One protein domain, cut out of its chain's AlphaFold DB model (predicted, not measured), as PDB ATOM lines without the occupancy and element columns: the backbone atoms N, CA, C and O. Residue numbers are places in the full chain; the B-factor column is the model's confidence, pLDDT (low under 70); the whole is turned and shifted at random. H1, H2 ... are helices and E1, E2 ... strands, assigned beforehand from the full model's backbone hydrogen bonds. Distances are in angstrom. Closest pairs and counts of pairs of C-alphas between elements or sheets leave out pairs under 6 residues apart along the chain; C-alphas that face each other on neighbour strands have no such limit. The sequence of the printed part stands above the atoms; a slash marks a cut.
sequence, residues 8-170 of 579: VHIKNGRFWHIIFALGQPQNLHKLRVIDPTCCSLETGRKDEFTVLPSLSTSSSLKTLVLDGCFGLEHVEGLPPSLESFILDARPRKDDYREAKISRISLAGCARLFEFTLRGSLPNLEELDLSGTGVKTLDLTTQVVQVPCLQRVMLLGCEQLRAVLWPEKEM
ATOM      1  N   VAL A   8     119.570 108.389  50.794       83.44
ATOM      2  CA  VAL A   8     119.086 109.469  49.933       83.44
ATOM      3  C   VAL A   8     119.225 110.778  50.687       83.44
ATOM      4  O   VAL A   8     118.643 110.969  51.756       83.44
ATOM      5  N   HIS A   9     120.031 111.675  50.130       85.81
ATOM      6  CA  HIS A   9     120.267 113.008  50.663       85.81
ATOM      7  C   HIS A   9     119.701 114.027  49.673       85.81
ATOM      8  O   HIS A   9     120.231 114.200  48.578       85.81
ATOM      9  N   ILE A  10     118.620 114.695  50.061       80.81
ATOM     10  CA  ILE A  10     117.949 115.714  49.257       80.81
ATOM     11  C   ILE A  10     118.311 117.062  49.860       80.81
ATOM     12  O   ILE A  10     117.968 117.336  51.005       80.81
ATOM     13  N   LYS A  11     119.012 117.898  49.096       82.06
ATOM     14  CA  LYS A  11     119.362 119.265  49.487       82.06
ATOM     15  C   LYS A  11     118.831 120.235  48.442       82.06
ATOM     16  O   LYS A  11     119.118 120.038  47.264       82.06
ATOM     17  N   ASN A  12     118.088 121.263  48.856       74.00
ATOM     18  CA  ASN A  12     117.528 122.292  47.964       74.00
ATOM     19  C   ASN A  12     116.668 121.727  46.808       74.00
ATOM     20  O   ASN A  12     116.523 122.357  45.761       74.00
ATOM     21  N   GLY A  13     116.118 120.519  46.967       64.94
ATOM     22  CA  GLY A  13     115.444 119.772  45.903       64.94
ATOM     23  C   GLY A  13     113.936 119.644  46.108       64.94
ATOM     24  O   GLY A  13     113.446 119.727  47.236       64.94
ATOM     25  N   ARG A  14     113.210 119.367  45.012       65.44
ATOM     26  CA  ARG A  14     111.781 119.015  45.038       65.44
ATOM     27  C   ARG A  14     111.611 117.607  45.604       65.44
ATOM     28  O   ARG A  14     111.518 116.632  44.858       65.44
ATOM     29  N   PHE A  15     111.607 117.521  46.928       65.44
ATOM     30  CA  PHE A  15     111.482 116.289  47.708       65.44
ATOM     31  C   PHE A  15     110.427 115.312  47.150       65.44
ATOM     32  O   PHE A  15     110.725 114.131  46.963       65.44
ATOM     33  N   TRP A  16     109.247 115.820  46.780       60.38
ATOM     34  CA  TRP A  16     108.133 115.040  46.235       60.38
ATOM     35  C   TRP A  16     108.446 114.305  44.940       60.38
ATOM     36  O   TRP A  16     108.198 113.106  44.846       60.38
ATOM     37  N   HIS A  17     109.039 114.991  43.961       59.97
ATOM     38  CA  HIS A  17     109.400 114.360  42.693       59.97
ATOM     39  C   HIS A  17     110.406 113.235  42.896       59.97
ATOM     40  O   HIS A  17     110.333 112.228  42.203       59.97
ATOM     41  N   ILE A  18     111.320 113.386  43.855       61.06
ATOM     42  CA  ILE A  18     112.363 112.399  44.119       61.06
ATOM     43  C   ILE A  18     111.771 111.179  44.831       61.06
ATOM     44  O   ILE A  18     112.023 110.064  44.393       61.06
ATOM     45  N   ILE A  19     110.934 111.355  45.860       61.94
ATOM     46  CA  ILE A  19     110.296 110.218  46.550       61.94
ATOM     47  C   ILE A  19     109.296 109.481  45.652       61.94
ATOM     48  O   ILE A  19     109.335 108.251  45.601       61.94
ATOM     49  N   PHE A  20     108.444 110.196  44.910       61.59
ATOM     50  CA  PHE A  20     107.520 109.561  43.965       61.59
ATOM     51  C   PHE A  20     108.267 108.858  42.822       61.59
ATOM     52  O   PHE A  20     107.900 107.741  42.463       61.59
ATOM     53  N   ALA A  21     109.342 109.454  42.287       56.41
ATOM     54  CA  ALA A  21     110.148 108.822  41.237       56.41
ATOM     55  C   ALA A  21     110.982 107.633  41.741       56.41
ATOM     56  O   ALA A  21     111.281 106.728  40.963       56.41
ATOM     57  N   LEU A  22     111.357 107.613  43.024       57.28
ATOM     58  CA  LEU A  22     112.095 106.505  43.632       57.28
ATOM     59  C   LEU A  22     111.245 105.241  43.809       57.28
ATOM     60  O   LEU A  22     111.832 104.178  43.983       57.28
ATOM     61  N   GLY A  23     109.910 105.343  43.743       54.22
ATOM     62  CA  GLY A  23     108.990 104.204  43.797       54.22
ATOM     63  C   GLY A  23     109.195 103.342  45.042       54.22
ATOM     64  O   GLY A  23     109.850 102.313  44.951       54.22
ATOM     65  N   GLN A  24     108.658 103.782  46.189       60.53
ATOM     66  CA  GLN A  24     108.727 103.101  47.499       60.53
ATOM     67  C   GLN A  24     110.017 102.279  47.697       60.53
ATOM     68  O   GLN A  24     109.996 101.048  47.599       60.53
ATOM     69  N   PRO A  25     111.165 102.942  47.921       61.78
ATOM     70  CA  PRO A  25     112.454 102.270  47.912       61.78
ATOM     71  C   PRO A  25     112.566 101.299  49.097       61.78
ATOM     72  O   PRO A  25     112.908 101.686  50.212       61.78
ATOM     73  N   GLN A  26     112.315 100.012  48.845       66.31
ATOM     74  CA  GLN A  26     112.302  98.960  49.872       66.31
ATOM     75  C   GLN A  26     113.644  98.783  50.605       66.31
ATOM     76  O   GLN A  26     113.665  98.245  51.708       66.31
ATOM     77  N   ASN A  27     114.753  99.268  50.029       75.31
ATOM     78  CA  ASN A  27     116.114  99.147  50.570       75.31
ATOM     79  C   ASN A  27     116.686 100.462  51.132       75.31
ATOM     80  O   ASN A  27     117.872 100.525  51.462       75.31
ATOM     81  N   LEU A  28     115.871 101.517  51.243       80.94
ATOM     82  CA  LEU A  28     116.322 102.795  51.789       80.94
ATOM     83  C   LEU A  28     116.523 102.679  53.302       80.94
ATOM     84  O   LEU A  28     115.573 102.404  54.023       80.94
ATOM     85  N   HIS A  29     117.738 102.926  53.785       86.00
ATOM     86  CA  HIS A  29     118.088 102.936  55.207       86.00
ATOM     87  C   HIS A  29     118.123 104.338  55.807       86.00
ATOM     88  O   HIS A  29     117.785 104.506  56.980       86.00
ATOM     89  N   LYS A  30     118.512 105.349  55.028       89.12
ATOM     90  CA  LYS A  30     118.646 106.725  55.510       89.12
ATOM     91  C   LYS A  30     118.034 107.714  54.538       89.12
ATOM     92  O   LYS A  30     118.419 107.761  53.371       89.12
ATOM     93  N   LEU A  31     117.134 108.543  55.048       87.56
ATOM     94  CA  LEU A  31     116.559 109.664  54.325       87.56
ATOM     95  C   LEU A  31     116.932 110.957  55.041       87.56
ATOM     96  O   LEU A  31     116.580 111.166  56.202       87.56
ATOM     97  N   ARG A  32     117.651 111.830  54.340       88.38
ATOM     98  CA  ARG A  32     117.985 113.165  54.826       88.38
ATOM     99  C   ARG A  32     117.421 114.207  53.875       88.38
ATOM    100  O   ARG A  32     117.793 114.230  52.705       88.38
ATOM    101  N   VAL A  33     116.562 115.074  54.393       86.06
ATOM    102  CA  VAL A  33     115.933 116.172  53.658       86.06
ATOM    103  C   VAL A  33     116.426 117.476  54.261       86.06
ATOM    104  O   VAL A  33     116.295 117.684  55.463       86.06
ATOM    105  N   ILE A  34     117.039 118.318  53.434       84.00
ATOM    106  CA  ILE A  34     117.646 119.584  53.835       84.00
ATOM    107  C   ILE A  34     117.094 120.693  52.948       84.00
ATOM    108  O   ILE A  34     117.268 120.635  51.727       84.00
ATOM    109  N   ASP A  35     116.482 121.698  53.571       77.31
ATOM    110  CA  ASP A  35     115.995 122.919  52.922       77.31
ATOM    111  C   ASP A  35     115.215 122.616  51.618       77.31
ATOM    112  O   ASP A  35     115.595 123.066  50.532       77.31
ATOM    113  N   PRO A  36     114.171 121.764  51.666       71.62
ATOM    114  CA  PRO A  36     113.431 121.382  50.470       71.62
ATOM    115  C   PRO A  36     112.802 122.613  49.815       71.62
ATOM    116  O   PRO A  36     112.245 123.491  50.477       71.62
ATOM    117  N   THR A  37     112.897 122.691  48.490       64.81
ATOM    118  CA  THR A  37     112.352 123.823  47.743       64.81
ATOM    119  C   THR A  37     110.826 123.743  47.729       64.81
ATOM    120  O   THR A  37     110.250 122.792  47.202       64.81
ATOM    121  N   CYS A  38     110.170 124.743  48.325       55.06
ATOM    122  CA  CYS A  38     108.714 124.873  48.292       55.06
ATOM    123  C   CYS A  38     108.248 125.147  46.853       55.06
ATOM    124  O   CYS A  38     108.760 126.050  46.190       55.06
ATOM    125  N   CYS A  39     107.256 124.399  46.373       46.84
ATOM    126  CA  CYS A  39     106.582 124.662  45.102       46.84
ATOM    127  C   CYS A  39     105.608 125.839  45.253       46.84
ATOM    128  O   CYS A  39     104.405 125.640  45.202       46.84
ATOM    129  N   SER A  40     106.104 127.060  45.461       41.03
ATOM    130  CA  SER A  40     105.234 128.227  45.678       41.03
ATOM    131  C   SER A  40     105.249 129.252  44.544       41.03
ATOM    132  O   SER A  40     104.873 130.393  44.790       41.03
ATOM    133  N   LEU A  41     105.704 128.915  43.329       36.41
ATOM    134  CA  LEU A  41     105.905 129.956  42.309       36.41
ATOM    135  C   LEU A  41     105.098 129.893  41.013       36.41
ATOM    136  O   LEU A  41     105.070 130.928  40.365       36.41
ATOM    137  N   GLU A  42     104.369 128.827  40.640       35.81
ATOM    138  CA  GLU A  42     103.674 128.873  39.326       35.81
ATOM    139  C   GLU A  42     102.282 128.237  39.193       35.81
ATOM    140  O   GLU A  42     101.646 128.412  38.157       35.81
ATOM    141  N   THR A  43     101.713 127.576  40.201       32.41
ATOM    142  CA  THR A  43     100.360 127.009  40.046       32.41
ATOM    143  C   THR A  43      99.581 127.115  41.342       32.41
ATOM    144  O   THR A  43      99.971 126.488  42.317       32.41
ATOM    145  N   GLY A  44      98.470 127.858  41.350       35.47
ATOM    146  CA  GLY A  44      97.542 128.024  42.481       35.47
ATOM    147  C   GLY A  44      96.791 126.749  42.910       35.47
ATOM    148  O   GLY A  44      95.596 126.794  43.186       35.47
ATOM    149  N   ARG A  45      97.472 125.602  42.941       37.56
ATOM    150  CA  ARG A  45      97.043 124.373  43.610       37.56
ATOM    151  C   ARG A  45      97.652 124.370  45.012       37.56
ATOM    152  O   ARG A  45      98.791 124.788  45.163       37.56
ATOM    153  N   LYS A  46      96.869 123.925  46.005       40.41
ATOM    154  CA  LYS A  46      97.278 123.738  47.410       40.41
ATOM    155  C   LYS A  46      98.743 123.304  47.509       40.41
ATOM    156  O   LYS A  46      99.116 122.341  46.844       40.41
ATOM    157  N   ASP A  47      99.508 124.009  48.342       44.78
ATOM    158  CA  ASP A  47     100.916 123.737  48.619       44.78
ATOM    159  C   ASP A  47     101.139 122.231  48.818       44.78
ATOM    160  O   ASP A  47     100.647 121.639  49.775       44.78
ATOM    161  N   GLU A  48     101.890 121.594  47.917       49.12
ATOM    162  CA  GLU A  48     102.196 120.159  48.003       49.12
ATOM    163  C   GLU A  48     103.037 119.819  49.251       49.12
ATOM    164  O   GLU A  48     103.228 118.655  49.557       49.12
ATOM    165  N   PHE A  49     103.549 120.799  50.004       55.75
ATOM    166  CA  PHE A  49     104.537 120.609  51.075       55.75
ATOM    167  C   PHE A  49     103.957 120.458  52.502       55.75
ATOM    168  O   PHE A  49     104.689 120.613  53.472       55.75
ATOM    169  N   THR A  50     102.668 120.149  52.674       59.44
ATOM    170  CA  THR A  50     102.046 120.132  54.016       59.44
ATOM    171  C   THR A  50     102.190 118.808  54.781       59.44
ATOM    172  O   THR A  50     102.293 118.822  56.004       59.44
ATOM    173  N   VAL A  51     102.263 117.654  54.108       62.47
ATOM    174  CA  VAL A  51     102.238 116.329  54.769       62.47
ATOM    175  C   VAL A  51     103.391 115.452  54.292       62.47
ATOM    176  O   VAL A  51     103.630 115.347  53.094       62.47
ATOM    177  N   LEU A  52     104.104 114.780  55.200       68.62
ATOM    178  CA  LEU A  52     105.109 113.786  54.810       68.62
ATOM    179  C   LEU A  52     104.398 112.560  54.191       68.62
ATOM    180  O   LEU A  52     103.499 112.017  54.833       68.62
ATOM    181  N   PRO A  53     104.752 112.088  52.976       68.00
ATOM    182  CA  PRO A  53     104.139 110.881  52.429       68.00
ATOM    183  C   PRO A  53     104.392 109.700  53.362       68.00
ATOM    184  O   PRO A  53     105.486 109.580  53.914       68.00
ATOM    185  N   SER A  54     103.406 108.813  53.511       69.25
ATOM    186  CA  SER A  54     103.569 107.646  54.375       69.25
ATOM    187  C   SER A  54     104.749 106.798  53.899       69.25
ATOM    188  O   SER A  54     104.764 106.289  52.777       69.25
ATOM    189  N   LEU A  55     105.732 106.637  54.781       74.19
ATOM    190  CA  LEU A  55     106.884 105.759  54.586       74.19
ATOM    191  C   LEU A  55     106.668 104.402  55.274       74.19
ATOM    192  O   LEU A  55     107.616 103.638  55.413       74.19
ATOM    193  N   SER A  56     105.436 104.089  55.689       70.19
ATOM    194  CA  SER A  56     105.060 102.863  56.411       70.19
ATOM    195  C   SER A  56     105.500 101.578  55.703       70.19
ATOM    196  O   SER A  56     105.876 100.607  56.354       70.19
ATOM    197  N   THR A  57     105.523 101.582  54.369       67.44
ATOM    198  CA  THR A  57     105.961 100.449  53.541       67.44
ATOM    199  C   THR A  57     107.479 100.370  53.346       67.44
ATOM    200  O   THR A  57     107.981  99.385  52.805       67.44
ATOM    201  N   SER A  58     108.236 101.379  53.788       73.12
ATOM    202  CA  SER A  58     109.700 101.427  53.686       73.12
ATOM    203  C   SER A  58     110.342 100.650  54.837       73.12
ATOM    204  O   SER A  58     110.969 101.225  55.724       73.12
ATOM    205  N   SER A  59     110.197  99.325  54.811       76.12
ATOM    206  CA  SER A  59     110.587  98.396  55.886       76.12
ATOM    207  C   SER A  59     112.071  98.413  56.278       76.12
ATOM    208  O   SER A  59     112.440  97.851  57.306       76.12
ATOM    209  N   SER A  60     112.933  99.022  55.460       83.44
ATOM    210  CA  SER A  60     114.373  99.125  55.714       83.44
ATOM    211  C   SER A  60     114.809 100.465  56.304       83.44
ATOM    212  O   SER A  60     115.980 100.590  56.677       83.44
ATOM    213  N   LEU A  61     113.918 101.461  56.391       86.00
ATOM    214  CA  LEU A  61     114.280 102.817  56.808       86.00
ATOM    215  C   LEU A  61     114.621 102.838  58.296       86.00
ATOM    216  O   LEU A  61     113.808 102.452  59.132       86.00
ATOM    217  N   LYS A  62     115.830 103.304  58.610       90.88
ATOM    218  CA  LYS A  62     116.382 103.382  59.967       90.88
ATOM    219  C   LYS A  62     116.544 104.814  60.451       90.88
ATOM    220  O   LYS A  62     116.380 105.071  61.636       90.88
ATOM    221  N   THR A  63     116.853 105.751  59.561       92.25
ATOM    222  CA  THR A  63     117.150 107.132  59.951       92.25
ATOM    223  C   THR A  63     116.387 108.120  59.084       92.25
ATOM    224  O   THR A  63     116.513 108.091  57.856       92.25
ATOM    225  N   LEU A  64     115.656 109.026  59.732       91.88
ATOM    226  CA  LEU A  64     114.975 110.148  59.096       91.88
ATOM    227  C   LEU A  64     115.477 111.466  59.692       91.88
ATOM    228  O   LEU A  64     115.333 111.717  60.886       91.88
ATOM    229  N   VAL A  65     116.066 112.309  58.846       91.94
ATOM    230  CA  VAL A  65     116.544 113.643  59.228       91.94
ATOM    231  C   VAL A  65     115.821 114.686  58.390       91.94
ATOM    232  O   VAL A  65     115.978 114.712  57.167       91.94
ATOM    233  N   LEU A  66     115.067 115.548  59.062       89.69
ATOM    234  CA  LEU A  66     114.343 116.675  58.489       89.69
ATOM    235  C   LEU A  66     114.994 117.966  58.981       89.69
ATOM    236  O   LEU A  66     114.974 118.278  60.167       89.69
ATOM    237  N   ASP A  67     115.612 118.699  58.070       88.12
ATOM    238  CA  ASP A  67     116.446 119.862  58.366       88.12
ATOM    239  C   ASP A  67     115.962 121.031  57.499       88.12
ATOM    240  O   ASP A  67     115.897 120.907  56.274       88.12
ATOM    241  N   GLY A  68     115.519 122.128  58.117       80.50
ATOM    242  CA  GLY A  68     114.968 123.281  57.389       80.50
ATOM    243  C   GLY A  68     113.634 123.012  56.670       80.50
ATOM    244  O   GLY A  68     113.285 123.683  55.700       80.50
ATOM    245  N   CYS A  69     112.863 122.016  57.119       81.44
ATOM    246  CA  CYS A  69     111.568 121.642  56.535       81.44
ATOM    247  C   CYS A  69     110.411 122.526  57.055       81.44
ATOM    248  O   CYS A  69     109.428 122.016  57.584       81.44
ATOM    249  N   PHE A  70     110.516 123.854  56.918       80.25
ATOM    250  CA  PHE A  70     109.608 124.817  57.570       80.25
ATOM    251  C   PHE A  70     108.136 124.734  57.133       80.25
ATOM    252  O   PHE A  70     107.257 125.086  57.912       80.25
ATOM    253  N   GLY A  71     107.843 124.281  55.911       77.19
ATOM    254  CA  GLY A  71     106.464 124.196  55.415       77.19
ATOM    255  C   GLY A  71     105.695 122.935  55.831       77.19
ATOM    256  O   GLY A  71     104.511 122.853  55.529       77.19
ATOM    257  N   LEU A  72     106.352 121.976  56.494       82.62
ATOM    258  CA  LEU A  72     105.748 120.708  56.899       82.62
ATOM    259  C   LEU A  72     104.755 120.933  58.044       82.62
ATOM    260  O   LEU A  72     105.136 121.510  59.055       82.62
ATOM    261  N   GLU A  73     103.519 120.454  57.907       85.50
ATOM    262  CA  GLU A  73     102.452 120.585  58.911       85.50
ATOM    263  C   GLU A  73     102.323 119.314  59.763       85.50
ATOM    264  O   GLU A  73     102.157 119.396  60.983       85.50
ATOM    265  N   HIS A  74     102.466 118.131  59.152       86.06
ATOM    266  CA  HIS A  74     102.257 116.848  59.830       86.06
ATOM    267  C   HIS A  74     103.334 115.800  59.507       86.06
ATOM    268  O   HIS A  74     103.742 115.631  58.353       86.06
ATOM    269  N   VAL A  75     103.749 115.053  60.535       87.31
ATOM    270  CA  VAL A  75     104.572 113.837  60.428       87.31
ATOM    271  C   VAL A  75     103.782 112.663  60.992       87.31
ATOM    272  O   VAL A  75     103.500 112.632  62.187       87.31
ATOM    273  N   GLU A  76     103.444 111.701  60.136       85.44
ATOM    274  CA  GLU A  76     102.732 110.476  60.505       85.44
ATOM    275  C   GLU A  76     103.047 109.334  59.522       85.44
ATOM    276  O   GLU A  76     103.652 109.539  58.467       85.44
ATOM    277  N   GLY A  77     102.649 108.107  59.872       79.88
ATOM    278  CA  GLY A  77     102.745 106.954  58.972       79.88
ATOM    279  C   GLY A  77     104.182 106.534  58.648       79.88
ATOM    280  O   GLY A  77     104.483 106.241  57.485       79.88
ATOM    281  N   LEU A  78     105.055 106.524  59.658       85.06
ATOM    282  CA  LEU A  78     106.452 106.092  59.566       85.06
ATOM    283  C   LEU A  78     106.608 104.588  59.865       85.06
ATOM    284  O   LEU A  78     105.757 104.001  60.531       85.06
ATOM    285  N   PRO A  79     107.653 103.928  59.329       84.69
ATOM    286  CA  PRO A  79     107.792 102.483  59.444       84.69
ATOM    287  C   PRO A  79     108.299 102.067  60.836       84.69
ATOM    288  O   PRO A  79     109.166 102.740  61.402       84.69
ATOM    289  N   PRO A  80     107.883 100.892  61.351       85.69
ATOM    290  CA  PRO A  80     108.334 100.376  62.648       85.69
ATOM    291  C   PRO A  80     109.841 100.064  62.696       85.69
ATOM    292  O   PRO A  80     110.410  99.849  63.767       85.69
ATOM    293  N   SER A  81     110.504 100.039  61.534       88.50
ATOM    294  CA  SER A  81     111.945  99.849  61.396       88.50
ATOM    295  C   SER A  81     112.781 101.058  61.823       88.50
ATOM    296  O   SER A  81     113.990 100.883  61.986       88.50
ATOM    297  N   LEU A  82     112.171 102.242  61.979       91.88
ATOM    298  CA  LEU A  82     112.860 103.500  62.263       91.88
ATOM    299  C   LEU A  82     113.604 103.432  63.606       91.88
ATOM    300  O   LEU A  82     113.033 103.041  64.615       91.88
ATOM    301  N   GLU A  83     114.880 103.813  63.604       94.44
ATOM    302  CA  GLU A  83     115.792 103.783  64.758       94.44
ATOM    303  C   GLU A  83     116.105 105.203  65.275       94.44
ATOM    304  O   GLU A  83     116.259 105.399  66.483       94.44
ATOM    305  N   SER A  84     116.154 106.195  64.371       94.88
ATOM    306  CA  SER A  84     116.522 107.589  64.663       94.88
ATOM    307  C   SER A  84     115.663 108.598  63.890       94.88
ATOM    308  O   SER A  84     115.509 108.489  62.665       94.88
ATOM    309  N   PHE A  85     115.127 109.593  64.603       95.50
ATOM    310  CA  PHE A  85     114.363 110.716  64.055       95.50
ATOM    311  C   PHE A  85     114.921 112.054  64.552       95.50
ATOM    312  O   PHE A  85     115.013 112.296  65.758       95.50
ATOM    313  N   ILE A  86     115.248 112.948  63.616       94.38
ATOM    314  CA  ILE A  86     115.750 114.293  63.919       94.38
ATOM    315  C   ILE A  86     114.957 115.323  63.119       94.38
ATOM    316  O   ILE A  86     114.948 115.268  61.888       94.38
ATOM    317  N   LEU A  87     114.367 116.296  63.815       93.19
ATOM    318  CA  LEU A  87     113.786 117.502  63.226       93.19
ATOM    319  C   LEU A  87     114.567 118.732  63.701       93.19
ATOM    320  O   LEU A  87     114.538 119.073  64.885       93.19
ATOM    321  N   ASP A  88     115.262 119.403  62.783       90.69
ATOM    322  CA  ASP A  88     115.996 120.643  63.047       90.69
ATOM    323  C   ASP A  88     115.312 121.821  62.341       90.69
ATOM    324  O   ASP A  88     115.392 121.979  61.121       90.69
ATOM    325  N   ALA A  89     114.618 122.636  63.134       87.31
ATOM    326  CA  ALA A  89     113.933 123.856  62.719       87.31
ATOM    327  C   ALA A  89     114.694 125.120  63.160       87.31
ATOM    328  O   ALA A  89     114.100 126.187  63.334       87.31
ATOM    329  N   ARG A  90     116.009 125.029  63.402       86.31
ATOM    330  CA  ARG A  90     116.814 126.224  63.683       86.31
ATOM    331  C   ARG A  90     116.947 127.075  62.415       86.31
ATOM    332  O   ARG A  90     117.273 126.530  61.358       86.31
ATOM    333  N   PRO A  91     116.745 128.400  62.505       71.00
ATOM    334  CA  PRO A  91     116.888 129.279  61.353       71.00
ATOM    335  C   PRO A  91     118.325 129.240  60.822       71.00
ATOM    336  O   PRO A  91     119.295 129.187  61.585       71.00
ATOM    337  N   ARG A  92     118.468 129.273  59.496       68.12
ATOM    338  CA  ARG A  92     119.758 129.349  58.800       68.12
ATOM    339  C   ARG A  92     119.825 130.671  58.051       68.12
ATOM    340  O   ARG A  92     118.973 130.899  57.212       68.12
ATOM    341  N   LYS A  93     120.852 131.484  58.345       58.16
ATOM    342  CA  LYS A  93     121.249 132.725  57.641       58.16
ATOM    343  C   LYS A  93     120.074 133.583  57.132       58.16
ATOM    344  O   LYS A  93     119.556 133.328  56.055       58.16
ATOM    345  N   ASP A  94     119.723 134.624  57.886       54.19
ATOM    346  CA  ASP A  94     118.813 135.730  57.522       54.19
ATOM    347  C   ASP A  94     117.372 135.373  57.081       54.19
ATOM    348  O   ASP A  94     116.564 136.279  56.881       54.19
ATOM    349  N   ASP A  95     117.005 134.089  56.984       62.03
ATOM    350  CA  ASP A  95     115.655 133.637  56.628       62.03
ATOM    351  C   ASP A  95     114.842 133.294  57.894       62.03
ATOM    352  O   ASP A  95     115.094 132.297  58.577       62.03
ATOM    353  N   TYR A  96     113.865 134.144  58.226       66.25
ATOM    354  CA  TYR A  96     112.998 134.033  59.411       66.25
ATOM    355  C   TYR A  96     111.742 133.185  59.147       66.25
ATOM    356  O   TYR A  96     110.642 133.537  59.575       66.25
ATOM    357  N   ARG A  97     111.858 132.073  58.411       73.50
ATOM    358  CA  ARG A  97     110.692 131.203  58.189       73.50
ATOM    359  C   ARG A  97     110.335 130.465  59.467       73.50
ATOM    360  O   ARG A  97     111.155 129.760  60.046       73.50
ATOM    361  N   GLU A  98     109.084 130.604  59.876       79.94
ATOM    362  CA  GLU A  98     108.532 129.858  60.998       79.94
ATOM    363  C   GLU A  98     108.147 128.440  60.570       79.94
ATOM    364  O   GLU A  98     107.615 128.223  59.478       79.94
ATOM    365  N   ALA A  99     108.408 127.462  61.440       85.12
ATOM    366  CA  ALA A  99     107.977 126.090  61.219       85.12
ATOM    367  C   ALA A  99     106.447 125.978  61.353       85.12
ATOM    368  O   ALA A  99     105.866 126.356  62.373       85.12
ATOM    369  N   LYS A 100     105.796 125.419  60.330       87.06
ATOM    370  CA  LYS A 100     104.342 125.195  60.279       87.06
ATOM    371  C   LYS A 100     103.885 123.893  60.946       87.06
ATOM    372  O   LYS A 100     102.690 123.619  60.974       87.06
ATOM    373  N   ILE A 101     104.812 123.098  61.479       89.56
ATOM    374  CA  ILE A 101     104.497 121.770  62.006       89.56
ATOM    375  C   ILE A 101     103.579 121.865  63.218       89.56
ATOM    376  O   ILE A 101     103.895 122.552  64.187       89.56
ATOM    377  N   SER A 102     102.451 121.166  63.144       91.88
ATOM    378  CA  SER A 102     101.422 121.122  64.181       91.88
ATOM    379  C   SER A 102     101.277 119.748  64.821       91.88
ATOM    380  O   SER A 102     100.890 119.659  65.986       91.88
ATOM    381  N   ARG A 103     101.656 118.674  64.115       92.00
ATOM    382  CA  ARG A 103     101.534 117.297  64.613       92.00
ATOM    383  C   ARG A 103     102.748 116.443  64.280       92.00
ATOM    384  O   ARG A 103     103.141 116.343  63.117       92.00
ATOM    385  N   ILE A 104     103.290 115.768  65.290       94.06
ATOM    386  CA  ILE A 104     104.314 114.728  65.138       94.06
ATOM    387  C   ILE A 104     103.801 113.455  65.805       94.06
ATOM    388  O   ILE A 104     103.709 113.400  67.028       94.06
ATOM    389  N   SER A 105     103.506 112.426  65.012       92.19
ATOM    390  CA  SER A 105     103.197 111.084  65.505       92.19
ATOM    391  C   SER A 105     104.208 110.074  64.967       92.19
ATOM    392  O   SER A 105     104.324 109.839  63.762       92.19
ATOM    393  N   LEU A 106     104.951 109.480  65.897       92.62
ATOM    394  CA  LEU A 106     105.880 108.368  65.694       92.62
ATOM    395  C   LEU A 106     105.339 107.090  66.352       92.62
ATOM    396  O   LEU A 106     106.107 106.184  66.681       92.62
ATOM    397  N   ALA A 107     104.018 107.029  66.549       89.56
ATOM    398  CA  ALA A 107     103.357 105.917  67.206       89.56
ATOM    399  C   ALA A 107     103.647 104.586  66.494       89.56
ATOM    400  O   ALA A 107     103.626 104.503  65.264       89.56
ATOM    401  N   GLY A 108     103.952 103.545  67.269       85.25
ATOM    402  CA  GLY A 108     104.268 102.211  66.749       85.25
ATOM    403  C   GLY A 108     105.681 102.060  66.164       85.25
ATOM    404  O   GLY A 108     106.039 100.976  65.696       85.25
ATOM    405  N   CYS A 109     106.525 103.100  66.211       89.75
ATOM    406  CA  CYS A 109     107.941 102.997  65.846       89.75
ATOM    407  C   CYS A 109     108.755 102.304  66.959       89.75
ATOM    408  O   CYS A 109     109.610 102.919  67.594       89.75
ATOM    409  N   ALA A 110     108.514 101.009  67.188       87.44
ATOM    410  CA  ALA A 110     109.062 100.236  68.314       87.44
ATOM    411  C   ALA A 110     110.596 100.223  68.418       87.44
ATOM    412  O   ALA A 110     111.151 100.062  69.504       87.44
ATOM    413  N   ARG A 111     111.303 100.406  67.296       90.69
ATOM    414  CA  ARG A 111     112.774 100.433  67.252       90.69
ATOM    415  C   ARG A 111     113.362 101.834  67.432       90.69
ATOM    416  O   ARG A 111     114.585 101.948  67.515       90.69
ATOM    417  N   LEU A 112     112.531 102.874  67.509       93.44
ATOM    418  CA  LEU A 112     112.973 104.259  67.630       93.44
ATOM    419  C   LEU A 112     113.523 104.489  69.035       93.44
ATOM    420  O   LEU A 112     112.760 104.491  69.995       93.44
ATOM    421  N   PHE A 113     114.833 104.700  69.152       92.38
ATOM    422  CA  PHE A 113     115.490 104.990  70.433       92.38
ATOM    423  C   PHE A 113     116.139 106.377  70.471       92.38
ATOM    424  O   PHE A 113     116.372 106.907  71.560       92.38
ATOM    425  N   GLU A 114     116.429 106.966  69.307       93.44
ATOM    426  CA  GLU A 114     116.980 108.313  69.175       93.44
ATOM    427  C   GLU A 114     115.916 109.257  68.606       93.44
ATOM    428  O   GLU A 114     115.455 109.105  67.475       93.44
ATOM    429  N   PHE A 115     115.523 110.246  69.404       94.88
ATOM    430  CA  PHE A 115     114.546 111.261  69.034       94.88
ATOM    431  C   PHE A 115     115.094 112.638  69.403       94.88
ATOM    432  O   PHE A 115     115.613 112.833  70.503       94.88
ATOM    433  N   THR A 116     115.033 113.599  68.483       94.00
ATOM    434  CA  THR A 116     115.525 114.958  68.732       94.00
ATOM    435  C   THR A 116     114.703 115.992  67.975       94.00
ATOM    436  O   THR A 116     114.592 115.935  66.749       94.00
ATOM    437  N   LEU A 117     114.200 116.984  68.710       93.81
ATOM    438  CA  LEU A 117     113.628 118.215  68.166       93.81
ATOM    439  C   LEU A 117     114.581 119.370  68.464       93.81
ATOM    440  O   LEU A 117     115.112 119.455  69.569       93.81
ATOM    441  N   ARG A 118     114.822 120.255  67.496       92.00
ATOM    442  CA  ARG A 118     115.656 121.451  67.684       92.00
ATOM    443  C   ARG A 118     115.026 122.681  67.060       92.00
ATOM    444  O   ARG A 118     114.457 122.607  65.976       92.00
ATOM    445  N   GLY A 119     115.227 123.827  67.706       89.62
ATOM    446  CA  GLY A 119     114.787 125.126  67.193       89.62
ATOM    447  C   GLY A 119     113.399 125.535  67.681       89.62
ATOM    448  O   GLY A 119     112.962 125.110  68.751       89.62
ATOM    449  N   SER A 120     112.733 126.409  66.924       89.62
ATOM    450  CA  SER A 120     111.418 126.949  67.285       89.62
ATOM    451  C   SER A 120     110.311 126.254  66.501       89.62
ATOM    452  O   SER A 120     110.319 126.265  65.272       89.62
ATOM    453  N   LEU A 121     109.361 125.655  67.220       91.31
ATOM    454  CA  LEU A 121     108.187 124.963  66.690       91.31
ATOM    455  C   LEU A 121     106.919 125.660  67.225       91.31
ATOM    456  O   LEU A 121     106.250 125.136  68.119       91.31
ATOM    457  N   PRO A 122     106.596 126.868  66.722       89.25
ATOM    458  CA  PRO A 122     105.555 127.718  67.300       89.25
ATOM    459  C   PRO A 122     104.143 127.142  67.157       89.25
ATOM    460  O   PRO A 122     103.278 127.484  67.954       89.25
ATOM    461  N   ASN A 123     103.921 126.257  66.181       91.12
ATOM    462  CA  ASN A 123     102.609 125.697  65.863       91.12
ATOM    463  C   ASN A 123     102.412 124.258  66.361       91.12
ATOM    464  O   ASN A 123     101.339 123.714  66.143       91.12
ATOM    465  N   LEU A 124     103.413 123.632  67.001       93.44
ATOM    466  CA  LEU A 124     103.325 122.224  67.402       93.44
ATOM    467  C   LEU A 124     102.284 122.056  68.513       93.44
ATOM    468  O   LEU A 124     102.504 122.533  69.622       93.44
ATOM    469  N   GLU A 125     101.191 121.353  68.221       92.19
ATOM    470  CA  GLU A 125     100.073 121.105  69.138       92.19
ATOM    471  C   GLU A 125     100.102 119.685  69.717       92.19
ATOM    472  O   GLU A 125      99.751 119.495  70.884       92.19
ATOM    473  N   GLU A 126     100.544 118.692  68.941       92.56
ATOM    474  CA  GLU A 126     100.518 117.279  69.333       92.56
ATOM    475  C   GLU A 126     101.857 116.574  69.079       92.56
ATOM    476  O   GLU A 126     102.403 116.610  67.971       92.56
ATOM    477  N   LEU A 127     102.347 115.892  70.117       95.12
ATOM    478  CA  LEU A 127     103.502 115.002  70.076       95.12
ATOM    479  C   LEU A 127     103.119 113.613  70.600       95.12
ATOM    480  O   LEU A 127     102.804 113.449  71.780       95.12
ATOM    481  N   ASP A 128     103.202 112.611  69.736       93.06
ATOM    482  CA  ASP A 128     102.893 111.220  70.057       93.06
ATOM    483  C   ASP A 128     104.094 110.315  69.755       93.06
ATOM    484  O   ASP A 128     104.493 110.146  68.601       93.06
ATOM    485  N   LEU A 129     104.686 109.750  70.809       94.19
ATOM    486  CA  LEU A 129     105.788 108.782  70.750       94.19
ATOM    487  C   LEU A 129     105.362 107.425  71.330       94.19
ATOM    488  O   LEU A 129     106.202 106.675  71.834       94.19
ATOM    489  N   SER A 130     104.068 107.109  71.298       91.50
ATOM    490  CA  SER A 130     103.528 105.867  71.854       91.50
ATOM    491  C   SER A 130     104.128 104.622  71.187       91.50
ATOM    492  O   SER A 130     104.342 104.580  69.977       91.50
ATOM    493  N   GLY A 131     104.440 103.598  71.974       88.69
ATOM    494  CA  GLY A 131     105.027 102.347  71.498       88.69
ATOM    495  C   GLY A 131     106.437 102.509  70.927       88.69
ATOM    496  O   GLY A 131     106.857 101.686  70.120       88.69
ATOM    497  N   THR A 132     107.162 103.572  71.292       92.25
ATOM    498  CA  THR A 132     108.564 103.781  70.890       92.25
ATOM    499  C   THR A 132     109.545 103.334  71.977       92.25
ATOM    500  O   THR A 132     109.227 103.303  73.166       92.25
ATOM    501  N   GLY A 133     110.782 103.029  71.576       91.00
ATOM    502  CA  GLY A 133     111.899 102.714  72.476       91.00
ATOM    503  C   GLY A 133     112.676 103.943  72.969       91.00
ATOM    504  O   GLY A 133     113.840 103.812  73.359       91.00
ATOM    505  N   VAL A 134     112.086 105.143  72.911       92.88
ATOM    506  CA  VAL A 134     112.757 106.401  73.268       92.88
ATOM    507  C   VAL A 134     113.095 106.415  74.757       92.88
ATOM    508  O   VAL A 134     112.244 106.195  75.616       92.88
ATOM    509  N   LYS A 135     114.361 106.711  75.067       92.00
ATOM    510  CA  LYS A 135     114.865 106.745  76.451       92.00
ATOM    511  C   LYS A 135     114.735 108.112  77.107       92.00
ATOM    512  O   LYS A 135     114.552 108.185  78.318       92.00
ATOM    513  N   THR A 136     114.829 109.180  76.324       90.88
ATOM    514  CA  THR A 136     114.795 110.552  76.829       90.88
ATOM    515  C   THR A 136     113.927 111.405  75.924       90.88
ATOM    516  O   THR A 136     114.171 111.460  74.721       90.88
ATOM    517  N   LEU A 137     112.956 112.099  76.511       92.06
ATOM    518  CA  LEU A 137     112.243 113.192  75.862       92.06
ATOM    519  C   LEU A 137     112.784 114.516  76.408       92.06
ATOM    520  O   LEU A 137     112.638 114.795  77.596       92.06
ATOM    521  N   ASP A 138     113.408 115.318  75.548       90.19
ATOM    522  CA  ASP A 138     113.957 116.625  75.913       90.19
ATOM    523  C   ASP A 138     113.088 117.756  75.345       90.19
ATOM    524  O   ASP A 138     113.058 117.983  74.135       90.19
ATOM    525  N   LEU A 139     112.361 118.438  76.233       89.25
ATOM    526  CA  LEU A 139     111.545 119.620  75.947       89.25
ATOM    527  C   LEU A 139     112.122 120.874  76.626       89.25
ATOM    528  O   LEU A 139     111.396 121.842  76.867       89.25
ATOM    529  N   THR A 140     113.412 120.869  76.975       87.44
ATOM    530  CA  THR A 140     114.067 122.035  77.575       87.44
ATOM    531  C   THR A 140     114.099 123.206  76.594       87.44
ATOM    532  O   THR A 140     114.289 123.041  75.386       87.44
ATOM    533  N   THR A 141     113.943 124.425  77.115       83.19
ATOM    534  CA  THR A 141     113.877 125.652  76.303       83.19
ATOM    535  C   THR A 141     115.173 125.930  75.540       83.19
ATOM    536  O   THR A 141     115.149 126.635  74.528       83.19
ATOM    537  N   GLN A 142     116.300 125.379  76.005       85.00
ATOM    538  CA  GLN A 142     117.599 125.442  75.336       85.00
ATOM    539  C   GLN A 142     117.654 124.567  74.074       85.00
ATOM    540  O   GLN A 142     118.421 124.868  73.157       85.00
ATOM    541  N   VAL A 143     116.858 123.496  74.018       85.69
ATOM    542  CA  VAL A 143     116.848 122.525  72.915       85.69
ATOM    543  C   VAL A 143     115.724 122.827  71.925       85.69
ATOM    544  O   VAL A 143     115.985 122.921  70.720       85.69
ATOM    545  N   VAL A 144     114.498 123.038  72.411       89.44
ATOM    546  CA  VAL A 144     113.316 123.260  71.567       89.44
ATOM    547  C   VAL A 144     112.328 124.243  72.206       89.44
ATOM    548  O   VAL A 144     112.110 124.244  73.415       89.44
ATOM    549  N   GLN A 145     111.703 125.094  71.386       89.25
ATOM    550  CA  GLN A 145     110.640 126.007  71.819       89.25
ATOM    551  C   GLN A 145     109.295 125.546  71.250       89.25
ATOM    552  O   GLN A 145     109.081 125.616  70.044       89.25
ATOM    553  N   VAL A 146     108.398 125.087  72.127       89.88
ATOM    554  CA  VAL A 146     107.083 124.509  71.785       89.88
ATOM    555  C   VAL A 146     105.940 125.236  72.523       89.88
ATOM    556  O   VAL A 146     105.274 124.654  73.378       89.88
ATOM    557  N   PRO A 147     105.714 126.540  72.262       87.81
ATOM    558  CA  PRO A 147     104.794 127.365  73.055       87.81
ATOM    559  C   PRO A 147     103.318 126.935  72.965       87.81
ATOM    560  O   PRO A 147     102.551 127.223  73.884       87.81
ATOM    561  N   CYS A 148     102.931 126.249  71.887       88.94
ATOM    562  CA  CYS A 148     101.554 125.838  71.610       88.94
ATOM    563  C   CYS A 148     101.294 124.347  71.851       88.94
ATOM    564  O   CYS A 148     100.241 123.863  71.451       88.94
ATOM    565  N   LEU A 149     102.208 123.619  72.507       90.06
ATOM    566  CA  LEU A 149     102.050 122.181  72.727       90.06
ATOM    567  C   LEU A 149     100.868 121.900  73.657       90.06
ATOM    568  O   LEU A 149     100.866 122.312  74.819       90.06
ATOM    569  N   GLN A 150      99.869 121.188  73.139       89.25
ATOM    570  CA  GLN A 150      98.624 120.870  73.837       89.25
ATOM    571  C   GLN A 150      98.584 119.418  74.310       89.25
ATOM    572  O   GLN A 150      97.988 119.139  75.353       89.25
ATOM    573  N   ARG A 151      99.200 118.496  73.557       89.06
ATOM    574  CA  ARG A 151      99.091 117.049  73.774       89.06
ATOM    575  C   ARG A 151     100.449 116.363  73.696       89.06
ATOM    576  O   ARG A 151     101.155 116.503  72.700       89.06
ATOM    577  N   VAL A 152     100.774 115.579  74.722       92.00
ATOM    578  CA  VAL A 152     101.949 114.695  74.745       92.00
ATOM    579  C   VAL A 152     101.518 113.280  75.118       92.00
ATOM    580  O   VAL A 152     100.905 113.080  76.169       92.00
ATOM    581  N   MET A 153     101.838 112.305  74.267       91.38
ATOM    582  CA  MET A 153     101.481 110.895  74.445       91.38
ATOM    583  C   MET A 153     102.729 110.011  74.392       91.38
ATOM    584  O   MET A 153     103.442 109.983  73.391       91.38
ATOM    585  N   LEU A 154     102.987 109.304  75.491       91.69
ATOM    586  CA  LEU A 154     104.089 108.361  75.692       91.69
ATOM    587  C   LEU A 154     103.520 107.033  76.216       91.69
ATOM    588  O   LEU A 154     103.842 106.610  77.327       91.69
ATOM    589  N   LEU A 155     102.583 106.426  75.480       89.19
ATOM    590  CA  LEU A 155     101.935 105.176  75.889       89.19
ATOM    591  C   LEU A 155     102.822 103.972  75.560       89.19
ATOM    592  O   LEU A 155     103.298 103.868  74.439       89.19
ATOM    593  N   GLY A 156     103.030 103.048  76.499       86.38
ATOM    594  CA  GLY A 156     103.837 101.845  76.255       86.38
ATOM    595  C   GLY A 156     105.323 102.138  76.003       86.38
ATOM    596  O   GLY A 156     106.006 101.370  75.330       86.38
ATOM    597  N   CYS A 157     105.841 103.254  76.521       89.00
ATOM    598  CA  CYS A 157     107.247 103.638  76.389       89.00
ATOM    599  C   CYS A 157     108.099 102.964  77.478       89.00
ATOM    600  O   CYS A 157     108.602 103.619  78.392       89.00
ATOM    601  N   GLU A 158     108.276 101.644  77.383       88.81
ATOM    602  CA  GLU A 158     108.953 100.812  78.399       88.81
ATOM    603  C   GLU A 158     110.408 101.225  78.683       88.81
ATOM    604  O   GLU A 158     110.944 100.982  79.763       88.81
ATOM    605  N   GLN A 159     111.078 101.838  77.701       89.56
ATOM    606  CA  GLN A 159     112.483 102.239  77.816       89.56
ATOM    607  C   GLN A 159     112.681 103.682  78.291       89.56
ATOM    608  O   GLN A 159     113.831 104.114  78.397       89.56
ATOM    609  N   LEU A 160     111.604 104.421  78.577       90.38
ATOM    610  CA  LEU A 160     111.677 105.821  78.985       90.38
ATOM    611  C   LEU A 160     112.373 105.958  80.347       90.38
ATOM    612  O   LEU A 160     111.996 105.331  81.333       90.38
ATOM    613  N   ARG A 161     113.409 106.797  80.401       86.94
ATOM    614  CA  ARG A 161     114.267 107.033  81.576       86.94
ATOM    615  C   ARG A 161     114.400 108.501  81.958       86.94
ATOM    616  O   ARG A 161     114.878 108.778  83.048       86.94
ATOM    617  N   ALA A 162     114.036 109.430  81.081       87.38
ATOM    618  CA  ALA A 162     114.127 110.860  81.347       87.38
ATOM    619  C   ALA A 162     113.046 111.633  80.585       87.38
ATOM    620  O   ALA A 162     112.841 111.404  79.392       87.38
ATOM    621  N   VAL A 163     112.396 112.581  81.262       88.31
ATOM    622  CA  VAL A 163     111.568 113.605  80.617       88.31
ATOM    623  C   VAL A 163     112.027 114.958  81.138       88.31
ATOM    624  O   VAL A 163     111.843 115.270  82.313       88.31
ATOM    625  N   LEU A 164     112.681 115.733  80.279       87.12
ATOM    626  CA  LEU A 164     113.226 117.037  80.633       87.12
ATOM    627  C   LEU A 164     112.218 118.112  80.239       87.12
ATOM    628  O   LEU A 164     111.980 118.355  79.057       87.12
ATOM    629  N   TRP A 165     111.598 118.723  81.243       85.38
ATOM    630  CA  TRP A 165     110.577 119.748  81.051       85.38
ATOM    631  C   TRP A 165     111.194 121.143  80.845       85.38
ATOM    632  O   TRP A 165     112.295 121.406  81.338       85.38
ATOM    633  N   PRO A 166     110.492 122.063  80.158       81.06
ATOM    634  CA  PRO A 166     110.924 123.453  80.048       81.06
ATOM    635  C   PRO A 166     110.914 124.167  81.410       81.06
ATOM    636  O   PRO A 166     110.103 123.862  82.282       81.06
ATOM    637  N   GLU A 167     111.779 125.175  81.578       74.88
ATOM    638  CA  GLU A 167     111.818 126.011  82.796       74.88
ATOM    639  C   GLU A 167     110.525 126.823  82.994       74.88
ATOM    640  O   GLU A 167     110.101 127.098  84.119       74.88
ATOM    641  N   LYS A 168     109.893 127.219  81.883       74.19
ATOM    642  CA  LYS A 168     108.628 127.961  81.875       74.19
ATOM    643  C   LYS A 168     107.440 127.004  81.847       74.19
ATOM    644  O   LYS A 168     107.494 125.951  81.220       74.19
ATOM    645  N   GLU A 169     106.341 127.424  82.465       72.94
ATOM    646  CA  GLU A 169     105.083 126.675  82.469       72.94
ATOM    647  C   GLU A 169     104.559 126.420  81.044       72.94
ATOM    648  O   GLU A 169     104.448 127.341  80.228       72.94
ATOM    649  N   MET A 170     104.160 125.176  80.761       77.62
ATOM    650  CA  MET A 170     103.474 124.812  79.516       77.62
ATOM    651  C   MET A 170     101.986 125.169  79.596       77.62
ATOM    652  O   MET A 170     101.126 124.313  79.780       77.62
TER     653      MET A 170
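Overview. This is residues 8 to 170 of the 579 residues of an uncharacterized protein of Triticum turgidum subsp. durum (UniProt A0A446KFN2). With little regular structure, the printed part is wound in stacked turns, a solenoid: E1, E2, E3, E4, E6, then E8 and E10 make one wall, E5, E7 and E9 part of the opposite wall, with H1 at the E1 end. Of 163 residues, 51 are in one named helix and ten strands, mostly strand, in three parallel sheets. It is compact, radius of gyration of the C-alphas 15.6 A, spans 45 by 37 by 25 A.

Along the chain. Find C-alpha 8 at (119.086, 109.469, 49.933), beginning E1, residues 8 to 11; follow H1, 15 to 22, E2, 30 to 34, E3, 63 to 67, E4, 84 to 89, E5, 103 to 105, E6, 114 to 120, 19.5 A long, E7, 126 to 128, E8, 136 to 138, E9, 151 to 154, and E10, 162 to 164, which ends with C-alpha 164 at (113.226, 117.037, 80.633).

Arrangement. Start at the sheet E1 E2 E3 E4 E6, where N 10 and O 32 of E1 and E2 are 2.8 A apart, within hydrogen-bond range. E1, H1, E2 form a strand-helix-strand unit, parallel neighbour strands with a helix between, its crossover right-handed. H1, every O i to N i+4 pair within range, is on this sheet. In E5 E7 E9, find N 104 and O 126 at 2.9 A; in E8 E10, N 137 and O 162 at 3.0 A.

Size, cuts and confidence. The printed part has no cut; the links E2 to E3, E3 to E4, E4 to E5 and E8 to E9 are long. Look for pLDDT under 70 at residues 13 to 26, 37 to 54, 57 and 92 to 96.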